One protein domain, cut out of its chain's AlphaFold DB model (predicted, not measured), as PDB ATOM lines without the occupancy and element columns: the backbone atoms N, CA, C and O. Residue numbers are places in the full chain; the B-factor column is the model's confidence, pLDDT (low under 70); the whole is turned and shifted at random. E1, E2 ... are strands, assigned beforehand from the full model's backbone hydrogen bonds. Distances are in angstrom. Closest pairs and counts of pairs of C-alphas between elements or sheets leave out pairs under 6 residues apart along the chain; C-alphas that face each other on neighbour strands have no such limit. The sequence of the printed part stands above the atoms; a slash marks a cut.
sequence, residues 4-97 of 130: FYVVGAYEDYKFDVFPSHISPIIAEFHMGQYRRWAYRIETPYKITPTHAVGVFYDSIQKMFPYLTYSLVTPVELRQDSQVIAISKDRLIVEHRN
ATOM      1  N   PHE A   4     -13.200  -0.099 -28.270       94.94
ATOM      2  CA  PHE A   4     -12.615  -0.271 -29.595       94.94
ATOM      3  C   PHE A   4     -12.273   1.084 -30.196       94.94
ATOM      4  O   PHE A   4     -13.000   2.059 -30.015       94.94
ATOM      5  N   TYR A   5     -11.170   1.132 -30.929       95.19
ATOM      6  CA  TYR A   5     -10.654   2.331 -31.562       95.19
ATOM      7  C   TYR A   5     -10.244   2.042 -32.999       95.19
ATOM      8  O   TYR A   5      -9.648   1.005 -33.297       95.19
ATOM      9  N   VAL A   6     -10.512   2.999 -33.879       93.25
ATOM     10  CA  VAL A   6      -9.834   3.125 -35.165       93.25
ATOM     11  C   VAL A   6      -8.519   3.847 -34.907       93.25
ATOM     12  O   VAL A   6      -8.517   4.984 -34.439       93.25
ATOM     13  N   VAL A   7      -7.400   3.188 -35.190       92.06
ATOM     14  CA  VAL A   7      -6.052   3.712 -34.892       92.06
ATOM     15  C   VAL A   7      -5.226   4.000 -36.143       92.06
ATOM     16  O   VAL A   7      -4.094   4.472 -36.066       92.06
ATOM     17  N   GLY A   8      -5.784   3.715 -37.314       89.06
ATOM     18  CA  GLY A   8      -5.098   3.891 -38.579       89.06
ATOM     19  C   GLY A   8      -5.852   3.254 -39.727       89.06
ATOM     20  O   GLY A   8      -7.015   2.867 -39.597       89.06
ATOM     21  N   ALA A   9      -5.147   3.110 -40.834       86.12
ATOM     22  CA  ALA A   9      -5.609   2.456 -42.038       86.12
ATOM     23  C   ALA A   9      -4.508   1.553 -42.598       86.12
ATOM     24  O   ALA A   9      -3.318   1.870 -42.487       86.12
ATOM     25  N   TYR A  10      -4.916   0.429 -43.181       74.62
ATOM     26  CA  TYR A  10      -4.014  -0.404 -43.966       74.62
ATOM     27  C   TYR A  10      -3.736   0.283 -45.305       74.62
ATOM     28  O   TYR A  10      -4.661   0.818 -45.915       74.62
ATOM     29  N   GLU A  11      -2.480   0.209 -45.751       66.69
ATOM     30  CA  GLU A  11      -1.940   0.828 -46.971       66.69
ATOM     31  C   GLU A  11      -1.592   2.324 -46.842       66.69
ATOM     32  O   GLU A  11      -2.311   3.138 -46.262       66.69
ATOM     33  N   ASP A  12      -0.440   2.697 -47.404       61.06
ATOM     34  CA  ASP A  12      -0.147   4.085 -47.761       61.06
ATOM     35  C   ASP A  12      -0.966   4.360 -49.024       61.06
ATOM     36  O   ASP A  12      -0.668   3.792 -50.078       61.06
ATOM     37  N   TYR A  13      -2.054   5.131 -48.910       58.31
ATOM     38  CA  TYR A  13      -2.907   5.495 -50.044       58.31
ATOM     39  C   TYR A  13      -2.067   6.269 -51.066       58.31
ATOM     40  O   TYR A  13      -2.000   7.497 -51.060       58.31
ATOM     41  N   LYS A  14      -1.381   5.548 -51.959       52.94
ATOM     42  CA  LYS A  14      -0.561   6.127 -53.031       52.94
ATOM     43  C   LYS A  14      -1.408   6.868 -54.068       52.94
ATOM     44  O   LYS A  14      -0.859   7.599 -54.882       52.94
ATOM     45  N   PHE A  15      -2.728   6.720 -54.007       54.97
ATOM     46  CA  PHE A  15      -3.686   7.406 -54.855       54.97
ATOM     47  C   PHE A  15      -4.594   8.283 -53.981       54.97
ATOM     48  O   PHE A  15      -5.150   7.789 -53.001       54.97
ATOM     49  N   ASP A  16      -4.767   9.562 -54.345       64.19
ATOM     50  CA  ASP A  16      -5.608  10.572 -53.664       64.19
ATOM     51  C   ASP A  16      -7.119  10.290 -53.787       64.19
ATOM     52  O   ASP A  16      -7.927  11.151 -54.128       64.19
ATOM     53  N   VAL A  17      -7.531   9.051 -53.541       73.38
ATOM     54  CA  VAL A  17      -8.890   8.519 -53.696       73.38
ATOM     55  C   VAL A  17      -9.744   8.975 -52.503       73.38
ATOM     56  O   VAL A  17     -10.339   8.162 -51.807       73.38
ATOM     57  N   PHE A  18      -9.794  10.282 -52.239       83.94
ATOM     58  CA  PHE A  18     -10.492  10.875 -51.098       83.94
ATOM     59  C   PHE A  18     -11.666  11.769 -51.541       83.94
ATOM     60  O   PHE A  18     -11.587  12.419 -52.586       83.94
ATOM     61  N   PRO A  19     -12.749  11.835 -50.749       85.62
ATOM     62  CA  PRO A  19     -13.043  10.941 -49.633       85.62
ATOM     63  C   PRO A  19     -13.451   9.537 -50.112       85.62
ATOM     64  O   PRO A  19     -14.019   9.387 -51.197       85.62
ATOM     65  N   SER A  20     -13.149   8.505 -49.322       86.56
ATOM     66  CA  SER A  20     -13.589   7.131 -49.600       86.56
ATOM     67  C   SER A  20     -13.627   6.249 -48.355       86.56
ATOM     68  O   SER A  20     -12.992   6.536 -47.340       86.56
ATOM     69  N   HIS A  21     -14.382   5.155 -48.442       85.81
ATOM     70  CA  HIS A  21     -14.310   4.087 -47.456       85.81
ATOM     71  C   HIS A  21     -13.011   3.316 -47.608       85.81
ATOM     72  O   HIS A  21     -12.543   3.059 -48.717       85.81
ATOM     73  N   ILE A  22     -12.457   2.941 -46.467       85.56
ATOM     74  CA  ILE A  22     -11.146   2.326 -46.377       85.56
ATOM     75  C   ILE A  22     -11.166   1.116 -45.450       85.56
ATOM     76  O   ILE A  22     -12.136   0.905 -44.725       85.56
ATOM     77  N   SER A  23     -10.076   0.352 -45.453       85.94
ATOM     78  CA  SER A  23      -9.821  -0.726 -44.500       85.94
ATOM     79  C   SER A  23      -9.150  -0.168 -43.234       85.94
ATOM     80  O   SER A  23      -7.927   0.011 -43.236       85.94
ATOM     81  N   PRO A  24      -9.902   0.154 -42.160       89.88
ATOM     82  CA  PRO A  24      -9.312   0.707 -40.952       89.88
ATOM     83  C   PRO A  24      -8.508  -0.337 -40.182       89.88
ATOM     84  O   PRO A  24      -8.759  -1.538 -40.238       89.88
ATOM     85  N   ILE A  25      -7.590   0.140 -39.357       91.69
ATOM     86  CA  ILE A  25      -6.987  -0.663 -38.304       91.69
ATOM     87  C   ILE A  25      -7.837  -0.504 -37.050       91.69
ATOM     88  O   ILE A  25      -7.932   0.596 -36.501       91.69
ATOM     89  N   ILE A  26      -8.413  -1.613 -36.588       94.00
ATOM     90  CA  ILE A  26      -9.183  -1.668 -35.347       94.00
ATOM     91  C   ILE A  26      -8.314  -2.220 -34.223       94.00
ATOM     92  O   ILE A  26      -7.682  -3.274 -34.364       94.00
ATOM     93  N   ALA A  27      -8.307  -1.514 -33.099       94.69
ATOM     94  CA  ALA A  27      -7.653  -1.936 -31.876       94.69
ATOM     95  C   ALA A  27      -8.638  -1.915 -30.708       94.69
ATOM     96  O   ALA A  27      -9.391  -0.964 -30.522       94.69
ATOM     97  N   GLU A  28      -8.615  -2.964 -29.905       95.56
ATOM     98  CA  GLU A  28      -9.179  -2.954 -28.564       95.56
ATOM     99  C   GLU A  28      -8.181  -2.299 -27.617       95.56
ATOM    100  O   GLU A  28      -6.993  -2.622 -27.653       95.56
ATOM    101  N   PHE A  29      -8.670  -1.421 -26.752       93.75
ATOM    102  CA  PHE A  29      -7.899  -0.820 -25.680       93.75
ATOM    103  C   PHE A  29      -8.353  -1.371 -24.329       93.75
ATOM    104  O   PHE A  29      -9.535  -1.306 -23.970       93.75
ATOM    105  N   HIS A  30      -7.400  -1.900 -23.568       93.38
ATOM    106  CA  HIS A  30      -7.632  -2.436 -22.236       93.38
ATOM    107  C   HIS A  30      -6.406  -2.197 -21.352       93.38
ATOM    108  O   HIS A  30      -5.291  -2.517 -21.746       93.38
ATOM    109  N   MET A  31      -6.612  -1.624 -20.159       90.69
ATOM    110  CA  MET A  31      -5.556  -1.399 -19.155       90.69
ATOM    111  C   MET A  31      -4.284  -0.713 -19.700       90.69
ATOM    112  O   MET A  31      -3.171  -1.071 -19.331       90.69
ATOM    113  N   GLY A  32      -4.428   0.278 -20.586       89.62
ATOM    114  CA  GLY A  32      -3.277   0.995 -21.156       89.62
ATOM    115  C   GLY A  32      -2.626   0.308 -22.358       89.62
ATOM    116  O   GLY A  32      -1.710   0.873 -22.946       89.62
ATOM    117  N   GLN A  33      -3.111  -0.868 -22.756       93.44
ATOM    118  CA  GLN A  33      -2.558  -1.649 -23.854       93.44
ATOM    119  C   GLN A  33      -3.548  -1.789 -25.010       93.44
ATOM    120  O   GLN A  33      -4.766  -1.737 -24.831       93.44
ATOM    121  N   TYR A  34      -3.003  -2.007 -26.204       93.69
ATOM    122  CA  TYR A  34      -3.736  -2.173 -27.450       93.69
ATOM    123  C   TYR A  34      -3.599  -3.595 -27.978       93.69
ATOM    124  O   TYR A  34      -2.499  -4.142 -28.028       93.69
ATOM    125  N   ARG A  35      -4.704  -4.180 -28.432       94.44
ATOM    126  CA  ARG A  35      -4.720  -5.456 -29.153       94.44
ATOM    127  C   ARG A  35      -5.422  -5.274 -30.483       94.44
ATOM    128  O   ARG A  35      -6.509  -4.706 -30.533       94.44
ATOM    129  N   ARG A  36      -4.828  -5.771 -31.564       93.19
ATOM    130  CA  ARG A  36      -5.423  -5.678 -32.901       93.19
ATOM    131  C   ARG A  36      -6.659  -6.568 -32.997       93.19
ATOM    132  O   ARG A  36      -6.691  -7.650 -32.419       93.19
ATOM    133  N   TRP A  37      -7.652  -6.134 -33.762       94.62
ATOM    134  CA  TRP A  37      -8.850  -6.917 -34.052       94.62
ATOM    135  C   TRP A  37      -9.102  -7.017 -35.552       94.62
ATOM    136  O   TRP A  37      -8.878  -6.071 -36.310       94.62
ATOM    137  N   ALA A  38      -9.582  -8.183 -35.971       92.56
ATOM    138  CA  ALA A  38     -10.224  -8.344 -37.262       92.56
ATOM    139  C   ALA A  38     -11.645  -7.768 -37.198       92.56
ATOM    140  O   ALA A  38     -12.248  -7.654 -36.127       92.56
ATOM    141  N   TYR A  39     -12.192  -7.419 -38.354       93.31
ATOM    142  CA  TYR A  39     -13.528  -6.853 -38.482       93.31
ATOM    143  C   TYR A  39     -14.174  -7.316 -39.784       93.31
ATOM    144  O   TYR A  39     -13.503  -7.824 -40.683       93.31
ATOM    145  N   ARG A  40     -15.489  -7.134 -39.882       92.19
ATOM    146  CA  ARG A  40     -16.235  -7.223 -41.140       92.19
ATOM    147  C   ARG A  40     -16.764  -5.849 -41.528       92.19
ATOM    148  O   ARG A  40     -17.060  -5.038 -40.650       92.19
ATOM    149  N   ILE A  41     -16.881  -5.626 -42.832       89.69
ATOM    150  CA  ILE A  41     -17.563  -4.465 -43.399       89.69
ATOM    151  C   ILE A  41     -18.976  -4.918 -43.772       89.69
ATOM    152  O   ILE A  41     -19.147  -5.775 -44.637       89.69
ATOM    153  N   GLU A  42     -19.974  -4.394 -43.071       89.50
ATOM    154  CA  GLU A  42     -21.397  -4.586 -43.354       89.50
ATOM    155  C   GLU A  42     -21.894  -3.472 -44.290       89.50
ATOM    156  O   GLU A  42     -21.365  -2.361 -44.276       89.50
ATOM    157  N   THR A  43     -22.916  -3.756 -45.097       79.94
ATOM    158  CA  THR A  43     -23.498  -2.780 -46.029       79.94
ATOM    159  C   THR A  43     -24.185  -1.629 -45.268       79.94
ATOM    160  O   THR A  43     -24.938  -1.912 -44.335       79.94
ATOM    161  N   PRO A  44     -23.949  -0.352 -45.634       70.50
ATOM    162  CA  PRO A  44     -23.086   0.094 -46.728       70.50
ATOM    163  C   PRO A  44     -21.590   0.018 -46.399       70.50
ATOM    164  O   PRO A  44     -20.853  -0.503 -47.227       70.50
ATOM    165  N   TYR A  45     -21.146   0.462 -45.212       83.25
ATOM    166  CA  TYR A  45     -19.736   0.395 -44.773       83.25
ATOM    167  C   TYR A  45     -19.563   0.391 -43.249       83.25
ATOM    168  O   TYR A  45     -18.636   0.992 -42.692       83.25
ATOM    169  N   LYS A  46     -20.486  -0.254 -42.548       89.62
ATOM    170  CA  LYS A  46     -20.417  -0.386 -41.096       89.62
ATOM    171  C   LYS A  46     -19.276  -1.329 -40.713       89.62
ATOM    172  O   LYS A  46     -19.160  -2.423 -41.257       89.62
ATOM    173  N   ILE A  47     -18.458  -0.924 -39.745       90.56
ATOM    174  CA  ILE A  47     -17.339  -1.725 -39.248       90.56
ATOM    175  C   ILE A  47     -17.750  -2.455 -37.973       90.56
ATOM    176  O   ILE A  47     -18.022  -1.831 -36.949       90.56
ATOM    177  N   THR A  48     -17.737  -3.786 -38.023       92.69
ATOM    178  CA  THR A  48     -18.052  -4.637 -36.868       92.69
ATOM    179  C   THR A  48     -16.822  -5.467 -36.489       92.69
ATOM    180  O   THR A  48     -16.440  -6.346 -37.270       92.69
ATOM    181  N   PRO A  49     -16.189  -5.232 -35.319       92.62
ATOM    182  CA  PRO A  49     -15.112  -6.085 -34.811       92.62
ATOM    183  C   PRO A  49     -15.583  -7.539 -34.662       92.62
ATOM    184  O   PRO A  49     -16.713  -7.779 -34.239       92.62
ATOM    185  N   THR A  50     -14.737  -8.512 -35.010       93.44
ATOM    186  CA  THR A  50     -15.106  -9.941 -34.998       93.44
ATOM    187  C   THR A  50     -14.309 -10.750 -33.983       93.44
ATOM    188  O   THR A  50     -14.895 -11.359 -33.096       93.44
ATOM    189  N   HIS A  51     -12.981 -10.761 -34.091       93.69
ATOM    190  CA  HIS A  51     -12.107 -11.491 -33.176       93.69
ATOM    191  C   HIS A  51     -10.750 -10.800 -33.019       93.69
ATOM    192  O   HIS A  51     -10.299 -10.057 -33.897       93.69
ATOM    193  N   ALA A  52     -10.099 -11.058 -31.887       93.75
ATOM    194  CA  ALA A  52      -8.770 -10.545 -31.591       93.75
ATOM    195  C   ALA A  52      -7.705 -11.186 -32.491       93.75
ATOM    196  O   ALA A  52      -7.770 -12.372 -32.816       93.75
ATOM    197  N   VAL A  53      -6.691 -10.401 -32.849       89.81
ATOM    198  CA  VAL A  53      -5.542 -10.831 -33.644       89.81
ATOM    199  C   VAL A  53      -4.263 -10.486 -32.889       89.81
ATOM    200  O   VAL A  53      -3.895  -9.320 -32.770       89.81
ATOM    201  N   GLY A  54      -3.568 -11.512 -32.401       86.62
ATOM    202  CA  GLY A  54      -2.339 -11.346 -31.624       86.62
ATOM    203  C   GLY A  54      -2.583 -10.998 -30.153       86.62
ATOM    204  O   GLY A  54      -3.651 -11.261 -29.594       86.62
ATOM    205  N   VAL A  55      -1.552 -10.445 -29.516       91.88
ATOM    206  CA  VAL A  55      -1.520 -10.130 -28.079       91.88
ATOM    207  C   VAL A  55      -1.706  -8.632 -27.821       91.88
ATOM    208  O   VAL A  55      -1.854  -7.844 -28.756       91.88
ATOM    209  N   PHE A  56      -1.741  -8.243 -26.548       94.00
ATOM    210  CA  PHE A  56      -1.716  -6.841 -26.143       94.00
ATOM    211  C   PHE A  56      -0.302  -6.261 -26.250       94.00
ATOM    212  O   PHE A  56       0.685  -6.933 -25.953       94.00
ATOM    213  N   TYR A  57      -0.227  -4.997 -26.651       92.69
ATOM    214  CA  TYR A  57       0.997  -4.226 -26.799       92.69
ATOM    215  C   TYR A  57       0.840  -2.857 -26.139       92.69
ATOM    216  O   TYR A  57      -0.223  -2.245 -26.207       92.69
ATOM    217  N   ASP A  58       1.920  -2.323 -25.576       91.81
ATOM    218  CA  ASP A  58       1.891  -1.013 -24.901       91.81
ATOM    219  C   ASP A  58       1.743   0.171 -25.872       91.81
ATOM    220  O   ASP A  58       1.556   1.310 -25.453       91.81
ATOM    221  N   SER A  59       1.866  -0.069 -27.181       89.94
ATOM    222  CA  SER A  59       1.688   0.961 -28.199       89.94
ATOM    223  C   SER A  59       1.121   0.403 -29.499       89.94
ATOM    224  O   SER A  59       1.324  -0.762 -29.848       89.94
ATOM    225  N   ILE A  60       0.436   1.270 -30.247       88.75
ATOM    226  CA  ILE A  60      -0.175   0.939 -31.541       88.75
ATOM    227  C   ILE A  60       0.892   0.511 -32.560       88.75
ATOM    228  O   ILE A  60       0.671  -0.422 -33.326       88.75
ATOM    229  N   GLN A  61       2.073   1.138 -32.535       88.00
ATOM    230  CA  GLN A  61       3.182   0.838 -33.446       88.00
ATOM    231  C   GLN A  61       3.685  -0.600 -33.278       88.00
ATOM    232  O   GLN A  61       3.973  -1.272 -34.264       88.00
ATOM    233  N   LYS A  62       3.751  -1.097 -32.035       87.62
ATOM    234  CA  LYS A  62       4.219  -2.457 -31.731       87.62
ATOM    235  C   LYS A  62       3.267  -3.550 -32.234       87.62
ATOM    236  O   LYS A  62       3.690  -4.696 -32.350       87.62
ATOM    237  N   MET A  63       2.015  -3.214 -32.570       85.69
ATOM    238  CA  MET A  63       1.063  -4.173 -33.147       85.69
ATOM    239  C   MET A  63       1.432  -4.607 -34.576       85.69
ATOM    240  O   MET A  63       0.855  -5.567 -35.090       85.69
ATOM    241  N   PHE A  64       2.362  -3.906 -35.235       81.12
ATOM    242  CA  PHE A  64       2.716  -4.142 -36.629       81.12
ATOM    243  C   PHE A  64       4.233  -4.284 -36.809       81.12
ATOM    244  O   PHE A  64       4.968  -3.338 -36.535       81.12
ATOM    245  N   PRO A  65       4.718  -5.426 -37.329       68.62
ATOM    246  CA  PRO A  65       6.148  -5.641 -37.556       68.62
ATOM    247  C   PRO A  65       6.711  -4.854 -38.755       68.62
ATOM    248  O   PRO A  65       7.923  -4.676 -38.839       68.62
ATOM    249  N   TYR A  66       5.859  -4.369 -39.669       70.06
ATOM    250  CA  TYR A  66       6.262  -3.643 -40.881       70.06
ATOM    251  C   TYR A  66       5.376  -2.414 -41.123       70.06
ATOM    252  O   TYR A  66       4.175  -2.459 -40.863       70.06
ATOM    253  N   LEU A  67       5.961  -1.336 -41.664       64.69
ATOM    254  CA  LEU A  67       5.304  -0.059 -41.996       64.69
ATOM    255  C   LEU A  67       4.457  -0.154 -43.279       64.69
ATOM    256  O   LEU A  67       4.751   0.471 -44.293       64.69
ATOM    257  N   THR A  68       3.392  -0.950 -43.245       68.69
ATOM    258  CA  THR A  68       2.362  -0.988 -44.303       68.69
ATOM    259  C   THR A  68       1.065  -0.309 -43.857       68.69
ATOM    260  O   THR A  68      -0.033  -0.711 -44.245       68.69
ATOM    261  N   TYR A  69       1.183   0.707 -43.001       76.12
ATOM    262  CA  TYR A  69       0.050   1.362 -42.364       76.12
ATOM    263  C   TYR A  69       0.267   2.862 -42.191       76.12
ATOM    264  O   TYR A  69       1.389   3.322 -41.976       76.12
ATOM    265  N   SER A  70      -0.840   3.601 -42.210       81.88
ATOM    266  CA  SER A  70      -0.892   5.006 -41.805       81.88
ATOM    267  C   SER A  70      -1.597   5.090 -40.456       81.88
ATOM    268  O   SER A  70      -2.750   4.674 -40.335       81.88
ATOM    269  N   LEU A  71      -0.904   5.584 -39.426       86.19
ATOM    270  CA  LEU A  71      -1.521   5.806 -38.117       86.19
ATOM    271  C   LEU A  71      -2.243   7.140 -38.089       86.19
ATOM    272  O   LEU A  71      -1.772   8.129 -38.647       86.19
ATOM    273  N   VAL A  72      -3.355   7.163 -37.369       86.69
ATOM    274  CA  VAL A  72      -4.077   8.390 -37.050       86.69
ATOM    275  C   VAL A  72      -4.240   8.504 -35.544       86.69
ATOM    276  O   VAL A  72      -3.981   7.558 -34.795       86.69
ATOM    277  N   THR A  73      -4.683   9.671 -35.085       88.25
ATOM    278  CA  THR A  73      -5.093   9.812 -33.684       88.25
ATOM    279  C   THR A  73      -6.218   8.810 -33.396       88.25
ATOM    280  O   THR A  73      -7.181   8.795 -34.165       88.25
ATOM    281  N   PRO A  74      -6.129   7.983 -32.336       90.88
ATOM    282  CA  PRO A  74      -7.156   6.995 -32.025       90.88
ATOM    283  C   PRO A  74      -8.546   7.620 -31.906       90.88
ATOM    284  O   PRO A  74      -8.746   8.559 -31.134       90.88
ATOM    285  N   VAL A  75      -9.515   7.078 -32.644       92.75
ATOM    286  CA  VAL A  75     -10.919   7.505 -32.596       92.75
ATOM    287  C   VAL A  75     -11.779   6.347 -32.118       92.75
ATOM    288  O   VAL A  75     -11.645   5.235 -32.622       92.75
ATOM    289  N   GLU A  76     -12.650   6.595 -31.141       93.94
ATOM    290  CA  GLU A  76     -13.561   5.582 -30.602       93.94
ATOM    291  C   GLU A  76     -14.432   4.982 -31.719       93.94
ATOM    292  O   GLU A  76     -15.097   5.703 -32.467       93.94
ATOM    293  N   LEU A  77     -14.437   3.653 -31.816       93.38
ATOM    294  CA  LEU A  77     -15.319   2.891 -32.687       93.38
ATOM    295  C   LEU A  77     -16.552   2.479 -31.882       93.38
ATOM    296  O   LEU A  77     -16.470   1.653 -30.972       93.38
ATOM    297  N   ARG A  78     -17.706   3.042 -32.239       92.25
ATOM    298  CA  ARG A  78     -18.994   2.694 -31.634       92.25
ATOM    299  C   ARG A  78     -19.709   1.647 -32.475       92.25
ATOM    300  O   ARG A  78     -19.339   1.359 -33.613       92.25
ATOM    301  N   GLN A  79     -20.773   1.092 -31.906       86.88
ATOM    302  CA  GLN A  79     -21.699   0.283 -32.681       86.88
ATOM    303  C   GLN A  79     -22.233   1.105 -33.865       86.88
ATOM    304  O   GLN A  79     -22.514   2.294 -33.725       86.88
ATOM    305  N   ASP A  80     -22.316   0.465 -35.030       88.38
ATOM    306  CA  ASP A  80     -22.779   1.066 -36.288       88.38
ATOM    307  C   ASP A  80     -21.871   2.173 -36.855       88.38
ATOM    308  O   ASP A  80     -22.243   2.871 -37.796       88.38
ATOM    309  N   SER A  81     -20.644   2.315 -36.336       92.44
ATOM    310  CA  SER A  81     -19.658   3.233 -36.901       92.44
ATOM    311  C   SER A  81     -19.271   2.868 -38.335       92.44
ATOM    312  O   SER A  81     -18.901   1.732 -38.638       92.44
ATOM    313  N   GLN A  82     -19.287   3.877 -39.201       92.75
ATOM    314  CA  GLN A  82     -18.667   3.850 -40.521       92.75
ATOM    315  C   GLN A  82     -17.360   4.646 -40.489       92.75
ATOM    316  O   GLN A  82     -17.219   5.601 -39.719       92.75
ATOM    317  N   VAL A  83     -16.411   4.257 -41.342       91.38
ATOM    318  CA  VAL A  83     -15.096   4.904 -41.450       91.38
ATOM    319  C   VAL A  83     -14.879   5.407 -42.871       91.38
ATOM    320  O   VAL A  83     -15.007   4.646 -43.831       91.38
ATOM    321  N   ILE A  84     -14.533   6.688 -42.992       90.75
ATOM    322  CA  ILE A  84     -14.222   7.352 -44.259       90.75
ATOM    323  C   ILE A  84     -12.882   8.059 -44.130       90.75
ATOM    324  O   ILE A  84     -12.697   8.892 -43.245       90.75
ATOM    325  N   ALA A  85     -11.954   7.770 -45.034       89.88
ATOM    326  CA  ALA A  85     -10.747   8.561 -45.177       89.88
ATOM    327  C   ALA A  85     -11.048   9.826 -45.975       89.88
ATOM    328  O   ALA A  85     -11.653   9.765 -47.044       89.88
ATOM    329  N   ILE A  86     -10.612  10.972 -45.457       89.56
ATOM    330  CA  ILE A  86     -10.696  12.272 -46.142       89.56
ATOM    331  C   ILE A  86      -9.317  12.794 -46.559       89.56
ATOM    332  O   ILE A  86      -9.231  13.680 -47.402       89.56
ATOM    333  N   SER A  87      -8.252  12.242 -45.982       84.94
ATOM    334  CA  SER A  87      -6.859  12.371 -46.414       84.94
ATOM    335  C   SER A  87      -6.066  11.167 -45.889       84.94
ATOM    336  O   SER A  87      -6.614  10.319 -45.182       84.94
ATOM    337  N   LYS A  88      -4.770  11.091 -46.211       80.00
ATOM    338  CA  LYS A  88      -3.879   9.997 -45.777       80.00
ATOM    339  C   LYS A  88      -3.777   9.847 -44.256       80.00
ATOM    340  O   LYS A  88      -3.594   8.750 -43.746       80.00
ATOM    341  N   ASP A  89      -3.897  10.959 -43.550       80.31
ATOM    342  CA  ASP A  89      -3.680  11.115 -42.114       80.31
ATOM    343  C   ASP A  89      -4.971  11.416 -41.338       80.31
ATOM    344  O   ASP A  89      -4.943  11.591 -40.117       80.31
ATOM    345  N   ARG A  90      -6.119  11.486 -42.024       86.50
ATOM    346  CA  ARG A  90      -7.372  11.936 -41.419       86.50
ATOM    347  C   ARG A  90      -8.541  11.052 -41.815       86.50
ATOM    348  O   ARG A  90      -8.906  10.938 -42.988       86.50
ATOM    349  N   LEU A  91      -9.169  10.488 -40.789       90.19
ATOM    350  CA  LEU A  91     -10.354   9.647 -40.894       90.19
ATOM    351  C   LEU A  91     -11.541  10.323 -40.206       90.19
ATOM    352  O   LEU A  91     -11.402  10.936 -39.149       90.19
ATOM    353  N   ILE A  92     -12.721  10.173 -40.794       91.94
ATOM    354  CA  ILE A  92     -14.002  10.417 -40.141       91.94
ATOM    355  C   ILE A  92     -14.532   9.059 -39.695       91.94
ATOM    356  O   ILE A  92     -14.791   8.192 -40.528       91.94
ATOM    357  N   VAL A  93     -14.705   8.892 -38.387       93.44
ATOM    358  CA  VAL A  93     -15.387   7.741 -37.789       93.44
ATOM    359  C   VAL A  93     -16.672   8.256 -37.169       93.44
ATOM    360  O   VAL A  93     -16.630   9.140 -36.314       93.44
ATOM    361  N   GLU A  94     -17.817   7.762 -37.629       94.56
ATOM    362  CA  GLU A  94     -19.109   8.236 -37.134       94.56
ATOM    363  C   GLU A  94     -20.166   7.132 -37.185       94.56
ATOM    364  O   GLU A  94     -20.235   6.362 -38.137       94.56
ATOM    365  N   HIS A  95     -20.989   7.062 -36.138       92.38
ATOM    366  CA  HIS A  95     -22.063   6.070 -35.973       92.38
ATOM    367  C   HIS A  95     -23.419   6.561 -36.489       92.38
ATOM    368  O   HIS A  95     -24.335   5.777 -36.706       92.38
ATOM    369  N   ARG A  96     -23.574   7.878 -36.671       91.88
ATOM    370  CA  ARG A  96     -24.807   8.487 -37.182       91.88
ATOM    371  C   ARG A  96     -24.619   8.910 -38.629       91.88
ATOM    372  O   ARG A  96     -23.895   9.869 -38.890       91.88
ATOM    373  N   ASN A  97     -25.353   8.280 -39.544       90.56
ATOM    374  CA  ASN A  97     -25.264   8.555 -40.984       90.56
ATOM    375  C   ASN A  97     -25.461  10.045 -41.316       90.56
ATOM    376  O   ASN A  97     -24.704  10.605 -42.100       90.56
TER     377      ASN A  97
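Overview. This is residues 4 to 97 of the 130 residues of an uncharacterized protein of Pectobacterium punjabense (UniProt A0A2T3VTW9). A strongly twisted sheet of five strands is folded back on itself, and a small two-strand hairpin, E6 and E7, covers part of it with its strands crossed over those of the sheet. In the fold, E4 and E3 face E1 and E5 with E2 as the hinge, and a long loop, residues 11 to 23, pairs with E6 by residues 20 to 21. The printed part has 94 residues with seven named strands, E1 to E7 in chain order, and no named helix; the class is all strand. The large sheet runs E4, E3, E2, E1, E5, antiparallel throughout. The whole is compact, with a radius of gyration of the C-alphas of 12.6 A and spans of 32 by 28 by 19 A.

Along the chain. In the large sheet, E4 is residues 46 to 57, 26.0 A from first to last C-alpha, and bends by 88 degrees at residue 54. E3 is residues 33 to 42, 27.3 A long, and E2 residues 24 to 30, 19.1 A. E1, residues 4 to 10, begins at C-alpha 4 at (-12.615, -0.271, -29.595). E5, residues 69 to 77, bends by 82 degrees at residue 73. E6 is residues 82 to 87, and E7, residues 90 to 94, ends at C-alpha 94 at (-19.109, 8.236, -37.134).

Arrangement. E4 and E5 are the edge strands of the large sheet. E1 to E4 form a meander, each strand the antiparallel neighbour of the one before. E4 and E3 have N 38 and O 51 at 2.9 A, within hydrogen-bond range; E3 and E2 have N 35 and O 28 at 2.9 A. E2 and E1 have N 5 and O 27 at 2.8 A, and E1 and E5 have N 6 and O 75 at 2.8 A. The hairpin of E6 and E7 has N 92 and O 84 at 2.8 A. The two sheets form a sandwich, two sheets face to face, with the strands of the one at 87 degrees to those of the other. The closest C-alphas of E5 and E7 are those of Val 72 and Arg 90, 6.5 A apart, and those of E4 and E6 are Lys 46 and Gln 82, 4.6 A. E1 and E4 are only just apart, their closest C-alphas 8.2 A from each other.

Size, cuts and confidence. The C-alphas of Phe 15 and Met 31, the two farthest apart, are 36.8 A from each other. The printed part has no cut. The links E1 to E2 and E4 to E5 are long; the other four are tight. The mean pLDDT of the printed part is 86.5, with residues 11 to 16, 65 and 67 to 68 under 70.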